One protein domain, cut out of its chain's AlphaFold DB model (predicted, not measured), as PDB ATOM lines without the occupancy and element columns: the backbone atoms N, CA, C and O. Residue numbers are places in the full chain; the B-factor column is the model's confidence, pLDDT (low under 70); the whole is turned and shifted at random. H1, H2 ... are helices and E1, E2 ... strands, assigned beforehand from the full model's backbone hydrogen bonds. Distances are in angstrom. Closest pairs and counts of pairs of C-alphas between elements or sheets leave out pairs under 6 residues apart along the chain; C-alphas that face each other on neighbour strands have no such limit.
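What this domain is: This is residues 47 to 150 of the 153 residues of an uncharacterized protein of Gimesia aquarii (UniProt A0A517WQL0). Two small antiparallel sheets lie face to face as a sandwich, the larger one E1, E7, E6, E3 and strongly twisted, the smaller one E2, E4, E5, with the strands of the one at 30 degrees to those of the other. E1 and E5 come close along one side of the sandwich, a short antiparallel pairing ties residues 83 to 84 of the long link from E2 to E3 to residues 65 to 66 of E2, and the short helix H1 sits at one end of the smaller sheet. The printed part has 104 residues with seven named strands and one named helix, in the order E1, E2, E3, H1, E4, E5, E6, E7, and its class is mostly strand. It is compact, with a radius of gyration of the C-alphas of 12.7 A, and rounded, spanning 38 by 30 by 27 A.

How they stand to each other: E1, residues 49 to 58, is an edge strand of the larger sheet and bends by 69 degrees at residue 52. It is antiparallel to E7, residues 141 to 149, with N 50 and O 148 2.8 A apart, within hydrogen-bond range. E7 and E6, residues 131 to 136, form a hairpin, with N 145 and O 133 at 2.8 A. E6 is antiparallel to the other edge strand, E3, residues 87 to 93, with N 132 and O 91 at 2.8 A. In the second sheet E2, residues 65 to 68, is antiparallel to E4, residues 105 to 110, with N 67 and O 109 at 2.8 A. E4 and E5, residues 113 to 118, form a hairpin, with N 106 and O 117 at 2.8 A. Between the sheets, the closest C-alphas of E1 and E5 are those of Val 55 and Val 117, 7.1 A apart; those of E3 and E4 are Ala 93 and Leu 106, 6.6 A apart. E2 and E6 are apart. H1, residues 99 to 102, only grazes the second sheet, with its residues 99 to 101. H1 is too short for an O i to N i+4 pair; its one O i to N i+3 pair is within hydrogen-bond range.

Where its parts are: E1 begins at C-alpha 49, (30.288, 110.406, 27.361), and measures 24.9 A from first to last C-alpha. E2 measures 10.1 A, E3 18.6 A, H1 5.0 A, E4 16.9 A, E5 17.1 A and E6 16.7 A. E7 measures 25.7 A and ends at C-alpha 149, (29.044, 114.845, 27.674).

The domain as a whole: The two C-alphas farthest apart, those of Thr 62 and Asn 126, are 37.7 A apart. The printed part has no cut. The links E2 to E3, 18 residues, and E5 to E6, 12 residues, are long. Residues 76 to 81 and 122 to 127 have pLDDT under 70; the mean of the printed part is 86.8.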
ATOM      1  N   TRP A  47      34.321 106.866  26.723       87.94
ATOM      2  CA  TRP A  47      33.780 106.579  28.056       87.94
ATOM      3  C   TRP A  47      33.537 107.818  28.928       87.94
ATOM      4  O   TRP A  47      32.907 107.691  29.971       87.94
ATOM      5  N   SER A  48      34.015 109.007  28.537       89.94
ATOM      6  CA  SER A  48      33.651 110.264  29.212       89.94
ATOM      7  C   SER A  48      32.292 110.807  28.753       89.94
ATOM      8  O   SER A  48      31.908 111.918  29.115       89.94
ATOM      9  N   PHE A  49      31.590 110.056  27.904       92.62
ATOM     10  CA  PHE A  49      30.288 110.406  27.361       92.62
ATOM     11  C   PHE A  49      29.243 109.389  27.807       92.62
ATOM     12  O   PHE A  49      29.493 108.188  27.915       92.62
ATOM     13  N   ARG A  50      28.031 109.886  28.031       92.12
ATOM     14  CA  ARG A  50      26.854 109.081  28.333       92.12
ATOM     15  C   ARG A  50      26.160 108.675  27.037       92.12
ATOM     16  O   ARG A  50      25.945 109.510  26.160       92.12
ATOM     17  N   ILE A  51      25.742 107.414  26.963       93.12
ATOM     18  CA  ILE A  51      24.856 106.911  25.908       93.12
ATOM     19  C   ILE A  51      23.420 107.343  26.207       93.12
ATOM     20  O   ILE A  51      22.930 107.143  27.320       93.12
ATOM     21  N   ILE A  52      22.750 107.912  25.207       91.31
ATOM     22  CA  ILE A  52      21.391 108.448  25.341       91.31
ATOM     23  C   ILE A  52      20.366 107.579  24.628       91.31
ATOM     24  O   ILE A  52      19.347 107.199  25.201       91.31
ATOM     25  N   GLU A  53      20.650 107.249  23.375       92.75
ATOM     26  CA  GLU A  53      19.775 106.465  22.521       92.75
ATOM     27  C   GLU A  53      20.605 105.487  21.694       92.75
ATOM     28  O   GLU A  53      21.756 105.762  21.348       92.75
ATOM     29  N   GLN A  54      19.998 104.351  21.359       95.25
ATOM     30  CA  GLN A  54      20.567 103.359  20.462       95.25
ATOM     31  C   GLN A  54      19.620 103.118  19.288       95.25
ATOM     32  O   GLN A  54      18.421 102.909  19.477       95.25
ATOM     33  N   VAL A  55      20.183 103.076  18.083       95.56
ATOM     34  CA  VAL A  55      19.499 102.615  16.874       95.56
ATOM     35  C   VAL A  55      20.343 101.532  16.217       95.56
ATOM     36  O   VAL A  55      21.556 101.681  16.076       95.56
ATOM     37  N   THR A  56      19.699 100.445  15.800       96.88
ATOM     38  CA  THR A  56      20.375  99.281  15.220       96.88
ATOM     39  C   THR A  56      19.839  98.990  13.826       96.88
ATOM     40  O   THR A  56      18.641  99.114  13.568       96.88
ATOM     41  N   PHE A  57      20.722  98.576  12.922       96.75
ATOM     42  CA  PHE A  57      20.365  98.081  11.594       96.75
ATOM     43  C   PHE A  57      21.342  96.995  11.138       96.75
ATOM     44  O   PHE A  57      22.398  96.802  11.738       96.75
ATOM     45  N   LYS A  58      20.989  96.267  10.074       95.50
ATOM     46  CA  LYS A  58      21.860  95.253   9.469       95.50
ATOM     47  C   LYS A  58      22.417  95.712   8.128       95.50
ATOM     48  O   LYS A  58      21.743  96.381   7.350       95.50
ATOM     49  N   THR A  59      23.648  95.298   7.867       94.44
ATOM     50  CA  THR A  59      24.387  95.493   6.617       94.44
ATOM     51  C   THR A  59      24.917  94.148   6.126       94.44
ATOM     52  O   THR A  59      24.883  93.167   6.866       94.44
ATOM     53  N   SER A  60      25.411  94.077   4.887       90.19
ATOM     54  CA  SER A  60      26.045  92.845   4.405       90.19
ATOM     55  C   SER A  60      27.358  92.584   5.158       90.19
ATOM     56  O   SER A  60      28.202  93.481   5.171       90.19
ATOM     57  N   PRO A  61      27.600  91.386   5.723       86.56
ATOM     58  CA  PRO A  61      28.879  91.056   6.356       86.56
ATOM     59  C   PRO A  61      30.023  90.897   5.341       86.56
ATOM     60  O   PRO A  61      31.190  90.956   5.712       86.56
ATOM     61  N   THR A  62      29.711  90.722   4.051       88.94
ATOM     62  CA  THR A  62      30.722  90.579   2.986       88.94
ATOM     63  C   THR A  62      31.307  91.915   2.538       88.94
ATOM     64  O   THR A  62      32.383  91.956   1.950       88.94
ATOM     65  N   GLU A  63      30.594  93.012   2.786       89.19
ATOM     66  CA  GLU A  63      31.027  94.350   2.403       89.19
ATOM     67  C   GLU A  63      31.945  94.922   3.481       89.19
ATOM     68  O   GLU A  63      31.545  95.137   4.628       89.19
ATOM     69  N   SER A  64      33.195  95.194   3.112       81.69
ATOM     70  CA  SER A  64      34.226  95.606   4.073       81.69
ATOM     71  C   SER A  64      33.985  96.997   4.663       81.69
ATOM     72  O   SER A  64      34.313  97.228   5.826       81.69
ATOM     73  N   ASN A  65      33.377  97.906   3.897       90.56
ATOM     74  CA  ASN A  65      33.237  99.310   4.268       90.56
ATOM     75  C   ASN A  65      31.765  99.722   4.338       90.56
ATOM     76  O   ASN A  65      31.044  99.646   3.344       90.56
ATOM     77  N   LEU A  66      31.359 100.210   5.506       93.38
ATOM     78  CA  LEU A  66      30.161 101.024   5.688       93.38
ATOM     79  C   LEU A  66      30.589 102.492   5.746       93.38
ATOM     80  O   LEU A  66      31.598 102.795   6.375       93.38
ATOM     81  N   PHE A  67      29.818 103.392   5.150       93.19
ATOM     82  CA  PHE A  67      30.027 104.835   5.246       93.19
ATOM     83  C   PHE A  67      28.766 105.513   5.768       93.19
ATOM     84  O   PHE A  67      27.658 105.153   5.370       93.19
ATOM     85  N   PHE A  68      28.938 106.518   6.624       93.12
ATOM     86  CA  PHE A  68      27.871 107.435   7.018       93.12
ATOM     87  C   PHE A  68      28.018 108.720   6.201       93.12
ATOM     88  O   PHE A  68      28.923 109.512   6.438       93.12
ATOM     89  N   THR A  69      27.140 108.911   5.217       90.88
ATOM     90  CA  THR A  69      27.279 109.943   4.169       90.88
ATOM     91  C   THR A  69      26.708 111.309   4.558       90.88
ATOM     92  O   THR A  69      26.779 112.253   3.778       90.88
ATOM     93  N   SER A  70      26.122 111.414   5.750       89.62
ATOM     94  CA  SER A  70      25.611 112.659   6.337       89.62
ATOM     95  C   SER A  70      26.214 112.877   7.720       89.62
ATOM     96  O   SER A  70      25.510 112.934   8.736       89.62
ATOM     97  N   ALA A  71      27.535 112.879   7.774       89.50
ATOM     98  CA  ALA A  71      28.303 112.999   8.997       89.50
ATOM     99  C   ALA A  71      29.635 113.691   8.695       89.50
ATOM    100  O   ALA A  71      30.048 113.732   7.541       89.50
ATOM    101  N   HIS A  72      30.381 114.085   9.734       87.25
ATOM    102  CA  HIS A  72      31.833 114.327   9.670       87.25
ATOM    103  C   HIS A  72      32.580 113.661  10.841       87.25
ATOM    104  O   HIS A  72      32.034 113.464  11.925       87.25
ATOM    105  N   ALA A  73      33.840 113.290  10.610       84.50
ATOM    106  CA  ALA A  73      34.743 112.702  11.602       84.50
ATOM    107  C   ALA A  73      35.716 113.776  12.147       84.50
ATOM    108  O   ALA A  73      35.804 114.861  11.554       84.50
ATOM    109  N   PRO A  74      36.458 113.501  13.241       80.75
ATOM    110  CA  PRO A  74      37.531 114.380  13.713       80.75
ATOM    111  C   PRO A  74      38.477 114.786  12.580       80.75
ATOM    112  O   PRO A  74      38.748 113.998  11.670       80.75
ATOM    113  N   GLY A  75      38.970 116.022  12.611       72.88
ATOM    114  CA  GLY A  75      39.847 116.530  11.550       72.88
ATOM    115  C   GLY A  75      39.190 116.763  10.175       72.88
ATOM    116  O   GLY A  75      39.910 117.036   9.220       72.88
ATOM    117  N   HIS A  76      37.854 116.712  10.059       62.25
ATOM    118  CA  HIS A  76      37.083 117.192   8.892       62.25
ATOM    119  C   HIS A  76      37.414 116.515   7.548       62.25
ATOM    120  O   HIS A  76      37.226 117.101   6.481       62.25
ATOM    121  N   LEU A  77      37.906 115.276   7.572       56.88
ATOM    122  CA  LEU A  77      38.246 114.556   6.347       56.88
ATOM    123  C   LEU A  77      36.978 114.152   5.565       56.88
ATOM    124  O   LEU A  77      36.049 113.620   6.170       56.88
ATOM    125  N   PRO A  78      36.949 114.311   4.226       52.38
ATOM    126  CA  PRO A  78      35.755 114.101   3.392       52.38
ATOM    127  C   PRO A  78      35.316 112.631   3.228       52.38
ATOM    128  O   PRO A  78      34.276 112.368   2.634       52.38
ATOM    129  N   ASN A  79      36.063 111.665   3.774       53.88
ATOM    130  CA  ASN A  79      35.734 110.232   3.724       53.88
ATOM    131  C   ASN A  79      35.143 109.768   5.054       53.88
ATOM    132  O   ASN A  79      35.745 109.005   5.815       53.88
ATOM    133  N   VAL A  80      33.977 110.321   5.354       57.09
ATOM    134  CA  VAL A  80      33.430 110.343   6.696       57.09
ATOM    135  C   VAL A  80      32.846 108.997   7.116       57.09
ATOM    136  O   VAL A  80      32.074 108.370   6.395       57.09
ATOM    137  N   GLY A  81      33.156 108.584   8.348       62.53
ATOM    138  CA  GLY A  81      32.382 107.548   9.027       62.53
ATOM    139  C   GLY A  81      32.577 106.177   8.399       62.53
ATOM    140  O   GLY A  81      31.684 105.337   8.481       62.53
ATOM    141  N   ARG A  82      33.736 105.952   7.765       84.94
ATOM    142  CA  ARG A  82      34.139 104.618   7.334       84.94
ATOM    143  C   ARG A  82      34.171 103.711   8.560       84.94
ATOM    144  O   ARG A  82      35.002 103.888   9.446       84.94
ATOM    145  N   LEU A  83      33.278 102.739   8.581       90.56
ATOM    146  CA  LEU A  83      33.167 101.740   9.623       90.56
ATOM    147  C   LEU A  83      33.472 100.370   9.020       90.56
ATOM    148  O   LEU A  83      32.730  99.841   8.183       90.56
ATOM    149  N   LEU A  84      34.606  99.813   9.436       91.81
ATOM    150  CA  LEU A  84      35.013  98.465   9.067       91.81
ATOM    151  C   LEU A  84      34.205  97.442   9.862       91.81
ATOM    152  O   LEU A  84      33.689  97.727  10.946       91.81
ATOM    153  N   LEU A  85      34.121  96.231   9.331       93.44
ATOM    154  CA  LEU A  85      33.609  95.093  10.082       93.44
ATOM    155  C   LEU A  85      34.463  94.856  11.346       93.44
ATOM    156  O   LEU A  85      35.689  94.930  11.279       93.44
ATOM    157  N   GLY A  86      33.828  94.592  12.490       92.69
ATOM    158  CA  GLY A  86      34.518  94.380  13.770       92.69
ATOM    159  C   GLY A  86      35.185  95.632  14.351       92.69
ATOM    160  O   GLY A  86      36.141  95.514  15.115       92.69
ATOM    161  N   SER A  87      34.729  96.827  13.975       93.19
ATOM    162  CA  SER A  87      35.332  98.091  14.411       93.19
ATOM    163  C   SER A  87      34.303  99.064  14.983       93.19
ATOM    164  O   SER A  87      33.092  98.821  14.939       93.19
ATOM    165  N   MET A  88      34.808 100.172  15.524       93.31
ATOM    166  CA  MET A  88      34.005 101.299  15.981       93.31
ATOM    167  C   MET A  88      34.507 102.606  15.368       93.31
ATOM    168  O   MET A  88      35.696 102.743  15.072       93.31
ATOM    169  N   CYS A  89      33.619 103.584  15.232       91.75
ATOM    170  CA  CYS A  89      33.990 104.958  14.919       91.75
ATOM    171  C   CYS A  89      33.096 105.949  15.667       91.75
ATOM    172  O   CYS A  89      31.960 105.633  16.025       91.75
ATOM    173  N   VAL A  90      33.626 107.150  15.897       92.44
ATOM    174  CA  VAL A  90      32.887 108.279  16.466       92.44
ATOM    175  C   VAL A  90      32.851 109.395  15.428       92.44
ATOM    176  O   VAL A  90      33.861 109.703  14.796       92.44
ATOM    177  N   PHE A  91      31.674 109.967  15.216       91.56
ATOM    178  CA  PHE A  91      31.431 111.018  14.233       91.56
ATOM    179  C   PHE A  91      30.285 111.921  14.685       91.56
ATOM    180  O   PHE A  91      29.526 111.602  15.599       91.56
ATOM    181  N   ARG A  92      30.148 113.062  14.024       90.06
ATOM    182  CA  ARG A  92      29.056 114.010  14.223       90.06
ATOM    183  C   ARG A  92      28.107 113.933  13.039       90.06
ATOM    184  O   ARG A  92      28.552 114.012  11.899       90.06
ATOM    185  N   ALA A  93      26.810 113.796  13.295       89.44
ATOM    186  CA  ALA A  93      25.791 113.883  12.254       89.44
ATOM    187  C   ALA A  93      25.768 115.295  11.643       89.44
ATOM    188  O   ALA A  93      25.765 116.290  12.368       89.44
ATOM    189  N   GLU A  94      25.721 115.395  10.319       88.25
ATOM    190  CA  GLU A  94      25.594 116.679   9.628       88.25
ATOM    191  C   GLU A  94      24.128 117.051   9.493       88.25
ATOM    192  O   GLU A  94      23.370 116.351   8.836       88.25
ATOM    193  N   THR A  95      23.724 118.171  10.085       86.44
ATOM    194  CA  THR A  95      22.337 118.657  10.053       86.44
ATOM    195  C   THR A  95      22.013 119.481   8.817       86.44
ATOM    196  O   THR A  95      20.845 119.719   8.520       86.44
ATOM    197  N   ASP A  96      23.025 119.920   8.077       82.75
ATOM    198  CA  ASP A  96      22.852 120.964   7.065       82.75
ATOM    199  C   ASP A  96      22.483 120.394   5.688       82.75
ATOM    200  O   ASP A  96      22.140 121.148   4.781       82.75
ATOM    201  N   HIS A  97      22.487 119.065   5.544       77.00
ATOM    202  CA  HIS A  97      22.202 118.376   4.285       77.00
ATOM    203  C   HIS A  97      20.735 118.499   3.855       77.00
ATOM    204  O   HIS A  97      20.449 118.848   2.712       77.00
ATOM    205  N   ASN A  98      19.786 118.166   4.736       85.38
ATOM    206  CA  ASN A  98      18.347 118.237   4.461       85.38
ATOM    207  C   ASN A  98      17.492 118.172   5.740       85.38
ATOM    208  O   ASN A  98      17.991 117.996   6.851       85.38
ATOM    209  N   GLU A  99      16.168 118.290   5.582       87.50
ATOM    210  CA  GLU A  99      15.216 118.246   6.697       87.50
ATOM    211  C   GLU A  99      15.313 116.952   7.519       87.50
ATOM    212  O   GLU A  99      15.295 117.010   8.747       87.50
ATOM    213  N   PHE A 100      15.493 115.798   6.872       90.12
ATOM    214  CA  PHE A 100      15.653 114.521   7.572       90.12
ATOM    215  C   PHE A 100      16.862 114.545   8.516       90.12
ATOM    216  O   PHE A 100      16.745 114.207   9.692       90.12
ATOM    217  N   THR A 101      18.011 115.036   8.046       87.81
ATOM    218  CA  THR A 101      19.204 115.152   8.892       87.81
ATOM    219  C   THR A 101      19.047 116.181  10.016       87.81
ATOM    220  O   THR A 101      19.490 115.932  11.136       87.81
ATOM    221  N   ARG A 102      18.317 117.286   9.788       86.94
ATOM    222  CA  ARG A 102      17.969 118.260  10.848       86.94
ATOM    223  C   ARG A 102      17.111 117.655  11.948       86.94
ATOM    224  O   ARG A 102      17.131 118.118  13.085       86.94
ATOM    225  N   GLN A 103      16.329 116.635  11.614       87.56
ATOM    226  CA  GLN A 103      15.486 115.944  12.573       87.56
ATOM    227  C   GLN A 103      16.244 114.867  13.361       87.56
ATOM    228  O   GLN A 103      15.623 114.243  14.210       87.56
ATOM    229  N   GLY A 104      17.551 114.663  13.139       86.56
ATOM    230  CA  GLY A 104      18.353 113.608  13.783       86.56
ATOM    231  C   GLY A 104      18.568 112.371  12.904       86.56
ATOM    232  O   GLY A 104      18.899 111.298  13.410       86.56
ATOM    233  N   GLY A 105      18.323 112.501  11.601       90.50
ATOM    234  CA  GLY A 105      18.517 111.441  10.627       90.50
ATOM    235  C   GLY A 105      19.977 111.266  10.202       90.50
ATOM    236  O   GLY A 105      20.734 112.229  10.118       90.50
ATOM    237  N   LEU A 106      20.353 110.031   9.879       91.69
ATOM    238  CA  LEU A 106      21.637 109.671   9.279       91.69
ATOM    239  C   LEU A 106      21.424 108.806   8.043       91.69
ATOM    240  O   LEU A 106      20.675 107.830   8.096       91.69
ATOM    241  N   TYR A 107      22.128 109.126   6.963       93.94
ATOM    242  CA  TYR A 107      22.241 108.276   5.784       93.94
ATOM    243  C   TYR A 107      23.495 107.413   5.862       93.94
ATOM    244  O   TYR A 107      24.535 107.839   6.369       93.94
ATOM    245  N   TRP A 108      23.396 106.203   5.327       94.75
ATOM    246  CA  TRP A 108      24.522 105.287   5.245       94.75
ATOM    247  C   TRP A 108      24.528 104.508   3.934       94.75
ATOM    248  O   TRP A 108      23.485 104.306   3.303       94.75
ATOM    249  N   GLU A 109      25.710 104.039   3.547       94.69
ATOM    250  CA  GLU A 109      25.912 103.147   2.407       94.69
ATOM    251  C   GLU A 109      26.917 102.034   2.720       94.69
ATOM    252  O   GLU A 109      27.930 102.250   3.379       94.69
ATOM    253  N   CYS A 110      26.620 100.822   2.259       94.12
ATOM    254  CA  CYS A 110      27.449  99.633   2.422       94.12
ATOM    255  C   CYS A 110      27.392  98.826   1.121       94.12
ATOM    256  O   CYS A 110      26.364  98.217   0.800       94.12
ATOM    257  N   GLY A 111      28.458  98.889   0.322       91.31
ATOM    258  CA  GLY A 111      28.456  98.371  -1.047       91.31
ATOM    259  C   GLY A 111      27.365  99.032  -1.898       91.31
ATOM    260  O   GLY A 111      27.344 100.247  -2.079       91.31
ATOM    261  N   LYS A 112      26.428  98.231  -2.415       92.12
ATOM    262  CA  LYS A 112      25.275  98.717  -3.204       92.12
ATOM    263  C   LYS A 112      24.052  99.070  -2.354       92.12
ATOM    264  O   LYS A 112      23.075  99.601  -2.882       92.12
ATOM    265  N   THR A 113      24.074  98.755  -1.062       93.88
ATOM    266  CA  THR A 113      22.945  98.991  -0.164       93.88
ATOM    267  C   THR A 113      23.055 100.375   0.449       93.88
ATOM    268  O   THR A 113      24.112 100.763   0.941       93.88
ATOM    269  N   LYS A 114      21.944 101.107   0.453       94.94
ATOM    270  CA  LYS A 114      21.817 102.404   1.118       94.94
ATOM    271  C   LYS A 114      20.660 102.361   2.093       94.94
ATOM    272  O   LYS A 114      19.678 101.654   1.862       94.94
ATOM    273  N   GLY A 115      20.754 103.144   3.152       95.12
ATOM    274  CA  GLY A 115      19.678 103.246   4.117       95.12
ATOM    275  C   GLY A 115      19.745 104.519   4.928       95.12
ATOM    276  O   GLY A 115      20.573 105.403   4.703       95.12
ATOM    277  N   LYS A 116      18.804 104.607   5.862       95.50
ATOM    278  CA  LYS A 116      18.685 105.727   6.777       95.50
ATOM    279  C   LYS A 116      18.318 105.234   8.169       95.50
ATOM    280  O   LYS A 116      17.584 104.256   8.296       95.50
ATOM    281  N   VAL A 117      18.811 105.914   9.191       94.19
ATOM    282  CA  VAL A 117      18.435 105.701  10.595       94.19
ATOM    283  C   VAL A 117      18.060 107.032  11.225       94.19
ATOM    284  O   VAL A 117      18.513 108.076  10.770       94.19
ATOM    285  N   GLN A 118      17.204 107.000  12.239       93.12
ATOM    286  CA  GLN A 118      16.637 108.196  12.849       93.12
ATOM    287  C   GLN A 118      16.716 108.066  14.364       93.12
ATOM    288  O   GLN A 118      16.132 107.142  14.927       93.12
ATOM    289  N   PHE A 119      17.407 109.003  15.006       90.50
ATOM    290  CA  PHE A 119      17.354 109.169  16.456       90.50
ATOM    291  C   PHE A 119      16.106 109.973  16.836       90.50
ATOM    292  O   PHE A 119      15.701 110.882  16.106       90.50
ATOM    293  N   LYS A 120      15.472 109.649  17.962       85.56
ATOM    294  CA  LYS A 120      14.349 110.416  18.517       85.56
ATOM    295  C   LYS A 120      14.822 111.748  19.083       85.56
ATOM    296  O   LYS A 120      14.116 112.749  18.954       85.56
ATOM    297  N   GLN A 121      15.993 111.762  19.716       72.62
ATOM    298  CA  GLN A 121      16.542 112.978  20.299       72.62
ATOM    299  C   GLN A 121      17.327 113.780  19.257       72.62
ATOM    300  O   GLN A 121      18.250 113.282  18.614       72.62
ATOM    301  N   LYS A 122      16.949 115.052  19.095       68.12
ATOM    302  CA  LYS A 122      17.668 116.015  18.253       68.12
ATOM    303  C   LYS A 122      18.887 116.520  19.024       68.12
ATOM    304  O   LYS A 122      18.776 116.730  20.228       68.12
ATOM    305  N   GLY A 123      20.023 116.694  18.341       63.25
ATOM    306  CA  GLY A 123      21.297 117.098  18.949       63.25
ATOM    307  C   GLY A 123      21.127 118.242  19.956       63.25
ATOM    308  O   GLY A 123      20.642 119.316  19.611       63.25
ATOM    309  N   THR A 124      21.468 117.970  21.215       53.50
ATOM    310  CA  THR A 124      21.093 118.799  22.371       53.50
ATOM    311  C   THR A 124      22.140 119.859  22.722       53.50
ATOM    312  O   THR A 124      21.833 120.815  23.427       53.50
ATOM    313  N   PHE A 125      23.367 119.731  22.204       54.44
ATOM    314  CA  PHE A 125      24.471 120.658  22.460       54.44
ATOM    315  C   PHE A 125      24.859 121.415  21.183       54.44
ATOM    316  O   PHE A 125      25.246 120.817  20.182       54.44
ATOM    317  N   ASN A 126      24.773 122.747  21.238       54.72
ATOM    318  CA  ASN A 126      25.271 123.696  20.230       54.72
ATOM    319  C   ASN A 126      24.621 123.656  18.834       54.72
ATOM    320  O   ASN A 126      25.221 124.164  17.892       54.72
ATOM    321  N   GLN A 127      23.419 123.081  18.674       59.03
ATOM    322  CA  GLN A 127      22.728 122.938  17.370       59.03
ATOM    323  C   GLN A 127      23.520 122.154  16.306       59.03
ATOM    324  O   GLN A 127      23.094 122.049  15.160       59.03
ATOM    325  N   GLN A 128      24.651 121.570  16.689       70.00
ATOM    326  CA  GLN A 128      25.400 120.625  15.883       70.00
ATOM    327  C   GLN A 128      24.685 119.277  16.011       70.00
ATOM    328  O   GLN A 128      24.114 118.973  17.063       70.00
ATOM    329  N   GLY A 129      24.647 118.482  14.941       82.25
ATOM    330  CA  GLY A 129      23.930 117.206  14.954       82.25
ATOM    331  C   GLY A 129      24.365 116.260  16.079       82.25
ATOM    332  O   GLY A 129      25.292 116.518  16.852       82.25
ATOM    333  N   ALA A 130      23.680 115.124  16.192       88.44
ATOM    334  CA  ALA A 130      24.011 114.140  17.216       88.44
ATOM    335  C   ALA A 130      25.493 113.725  17.126       88.44
ATOM    336  O   ALA A 130      26.010 113.465  16.037       88.44
ATOM    337  N   LEU A 131      26.171 113.668  18.275       91.19
ATOM    338  CA  LEU A 131      27.445 112.967  18.396       91.19
ATOM    339  C   LEU A 131      27.133 111.477  18.440       91.19
ATOM    340  O   LEU A 131      26.298 111.061  19.242       91.19
ATOM    341  N   VAL A 132      27.750 110.687  17.571       92.88
ATOM    342  CA  VAL A 132      27.385 109.286  17.381       92.88
ATOM    343  C   VAL A 132      28.617 108.405  17.453       92.88
ATOM    344  O   VAL A 132      29.617 108.664  16.789       92.88
ATOM    345  N   MET A 133      28.515 107.333  18.232       94.94
ATOM    346  CA  MET A 133      29.427 106.197  18.179       94.94
ATOM    347  C   MET A 133      28.730 105.050  17.457       94.94
ATOM    348  O   MET A 133      27.665 104.610  17.883       94.94
ATOM    349  N   ALA A 134      29.324 104.551  16.381       95.50
ATOM    350  CA  ALA A 134      28.829 103.380  15.674       95.50
ATOM    351  C   ALA A 134      29.786 102.205  15.865       95.50
ATOM    352  O   ALA A 134      30.998 102.359  15.733       95.50
ATOM    353  N   ILE A 135      29.232 101.030  16.152       95.81
ATOM    354  CA  ILE A 135      29.961  99.768  16.282       95.81
ATOM    355  C   ILE A 135      29.364  98.787  15.283       95.81
ATOM    356  O   ILE A 135      28.148  98.587  15.271       95.81
ATOM    357  N   ARG A 136      30.207  98.171  14.454       96.06
ATOM    358  CA  ARG A 136      29.790  97.146  13.494       96.06
ATOM    359  C   ARG A 136      30.407  95.814  13.877       96.06
ATOM    360  O   ARG A 136      31.629  95.697  13.910       96.06
ATOM    361  N   ASP A 137      29.571  94.824  14.161       95.50
ATOM    362  CA  ASP A 137      30.034  93.478  14.500       95.50
ATOM    363  C   ASP A 137      30.465  92.678  13.254       95.50
ATOM    364  O   ASP A 137      30.415  93.170  12.124       95.50
ATOM    365  N   LEU A 138      30.920  91.439  13.466       94.44
ATOM    366  CA  LEU A 138      31.350  90.531  12.395       94.44
ATOM    367  C   LEU A 138      30.188  89.950  11.573       94.44
ATOM    368  O   LEU A 138      30.410  89.440  10.479       94.44
ATOM    369  N   GLU A 139      28.954  90.057  12.063       95.00
ATOM    370  CA  GLU A 139      27.744  89.622  11.358       95.00
ATOM    371  C   GLU A 139      27.115  90.749  10.524       95.00
ATOM    372  O   GLU A 139      26.114  90.543   9.834       95.00
ATOM    373  N   GLY A 140      27.707  91.946  10.555       94.12
ATOM    374  CA  GLY A 140      27.229  93.118   9.836       94.12
ATOM    375  C   GLY A 140      26.106  93.872  10.552       94.12
ATOM    376  O   GLY A 140      25.516  94.773   9.945       94.12
ATOM    377  N   THR A 141      25.808  93.561  11.814       97.31
ATOM    378  CA  THR A 141      24.924  94.385  12.644       97.31
ATOM    379  C   THR A 141      25.659  95.657  13.039       97.31
ATOM    380  O   THR A 141      26.800  95.624  13.498       97.31
ATOM    381  N   VAL A 142      24.994  96.794  12.865       97.62
ATOM    382  CA  VAL A 142      25.517  98.111  13.211       97.62
ATOM    383  C   VAL A 142      24.682  98.673  14.347       97.62
ATOM    384  O   VAL A 142      23.473  98.846  14.201       97.62
ATOM    385  N   ASN A 143      25.334  98.968  15.466       97.62
ATOM    386  CA  ASN A 143      24.744  99.652  16.607       97.62
ATOM    387  C   ASN A 143      25.251 101.091  16.630       97.62
ATOM    388  O   ASN A 143      26.449 101.318  16.788       97.62
ATOM    389  N   CYS A 144      24.345 102.050  16.473       95.94
ATOM    390  CA  CYS A 144      24.643 103.470  16.575       95.94
ATOM    391  C   CYS A 144      24.121 104.009  17.904       95.94
ATOM    392  O   CYS A 144      22.936 103.876  18.205       95.94
ATOM    393  N   TYR A 145      24.996 104.657  18.660       95.06
ATOM    394  CA  TYR A 145      24.717 105.241  19.963       95.06
ATOM    395  C   TYR A 145      24.853 106.752  19.880       95.06
ATOM    396  O   TYR A 145      25.907 107.240  19.471       95.06
ATOM    397  N   SER A 146      23.825 107.495  20.280       93.06
ATOM    398  CA  SER A 146      23.968 108.936  20.484       93.06
ATOM    399  C   SER A 146      24.648 109.210  21.826       93.06
ATOM    400  O   SER A 146      24.371 108.548  22.833       93.06
ATOM    401  N   LEU A 147      25.564 110.175  21.820       91.88
ATOM    402  CA  LEU A 147      26.429 110.518  22.941       91.88
ATOM    403  C   LEU A 147      26.171 111.948  23.425       91.88
ATOM    404  O   LEU A 147      26.025 112.871  22.623       91.88
ATOM    405  N   GLU A 148      26.213 112.144  24.741       89.94
ATOM    406  CA  GLU A 148      26.278 113.463  25.380       89.94
ATOM    407  C   GLU A 148      27.431 113.514  26.390       89.94
ATOM    408  O   GLU A 148      27.753 112.482  26.985       89.94
ATOM    409  N   PRO A 149      28.054 114.687  26.614       86.88
ATOM    410  CA  PRO A 149      29.044 114.845  27.674       86.88
ATOM    411  C   PRO A 149      28.468 114.405  29.022       86.88
ATOM    412  O   PRO A 149      27.366 114.820  29.392       86.88
ATOM    413  N   ASP A 150      29.198 113.572  29.763       84.88
ATOM    414  CA  ASP A 150      28.810 113.258  31.134       84.88
ATOM    415  C   ASP A 150      29.268 114.402  32.046       84.88
ATOM    416  O   ASP A 150      30.451 114.533  32.324       84.88
TER     417      ASP A 150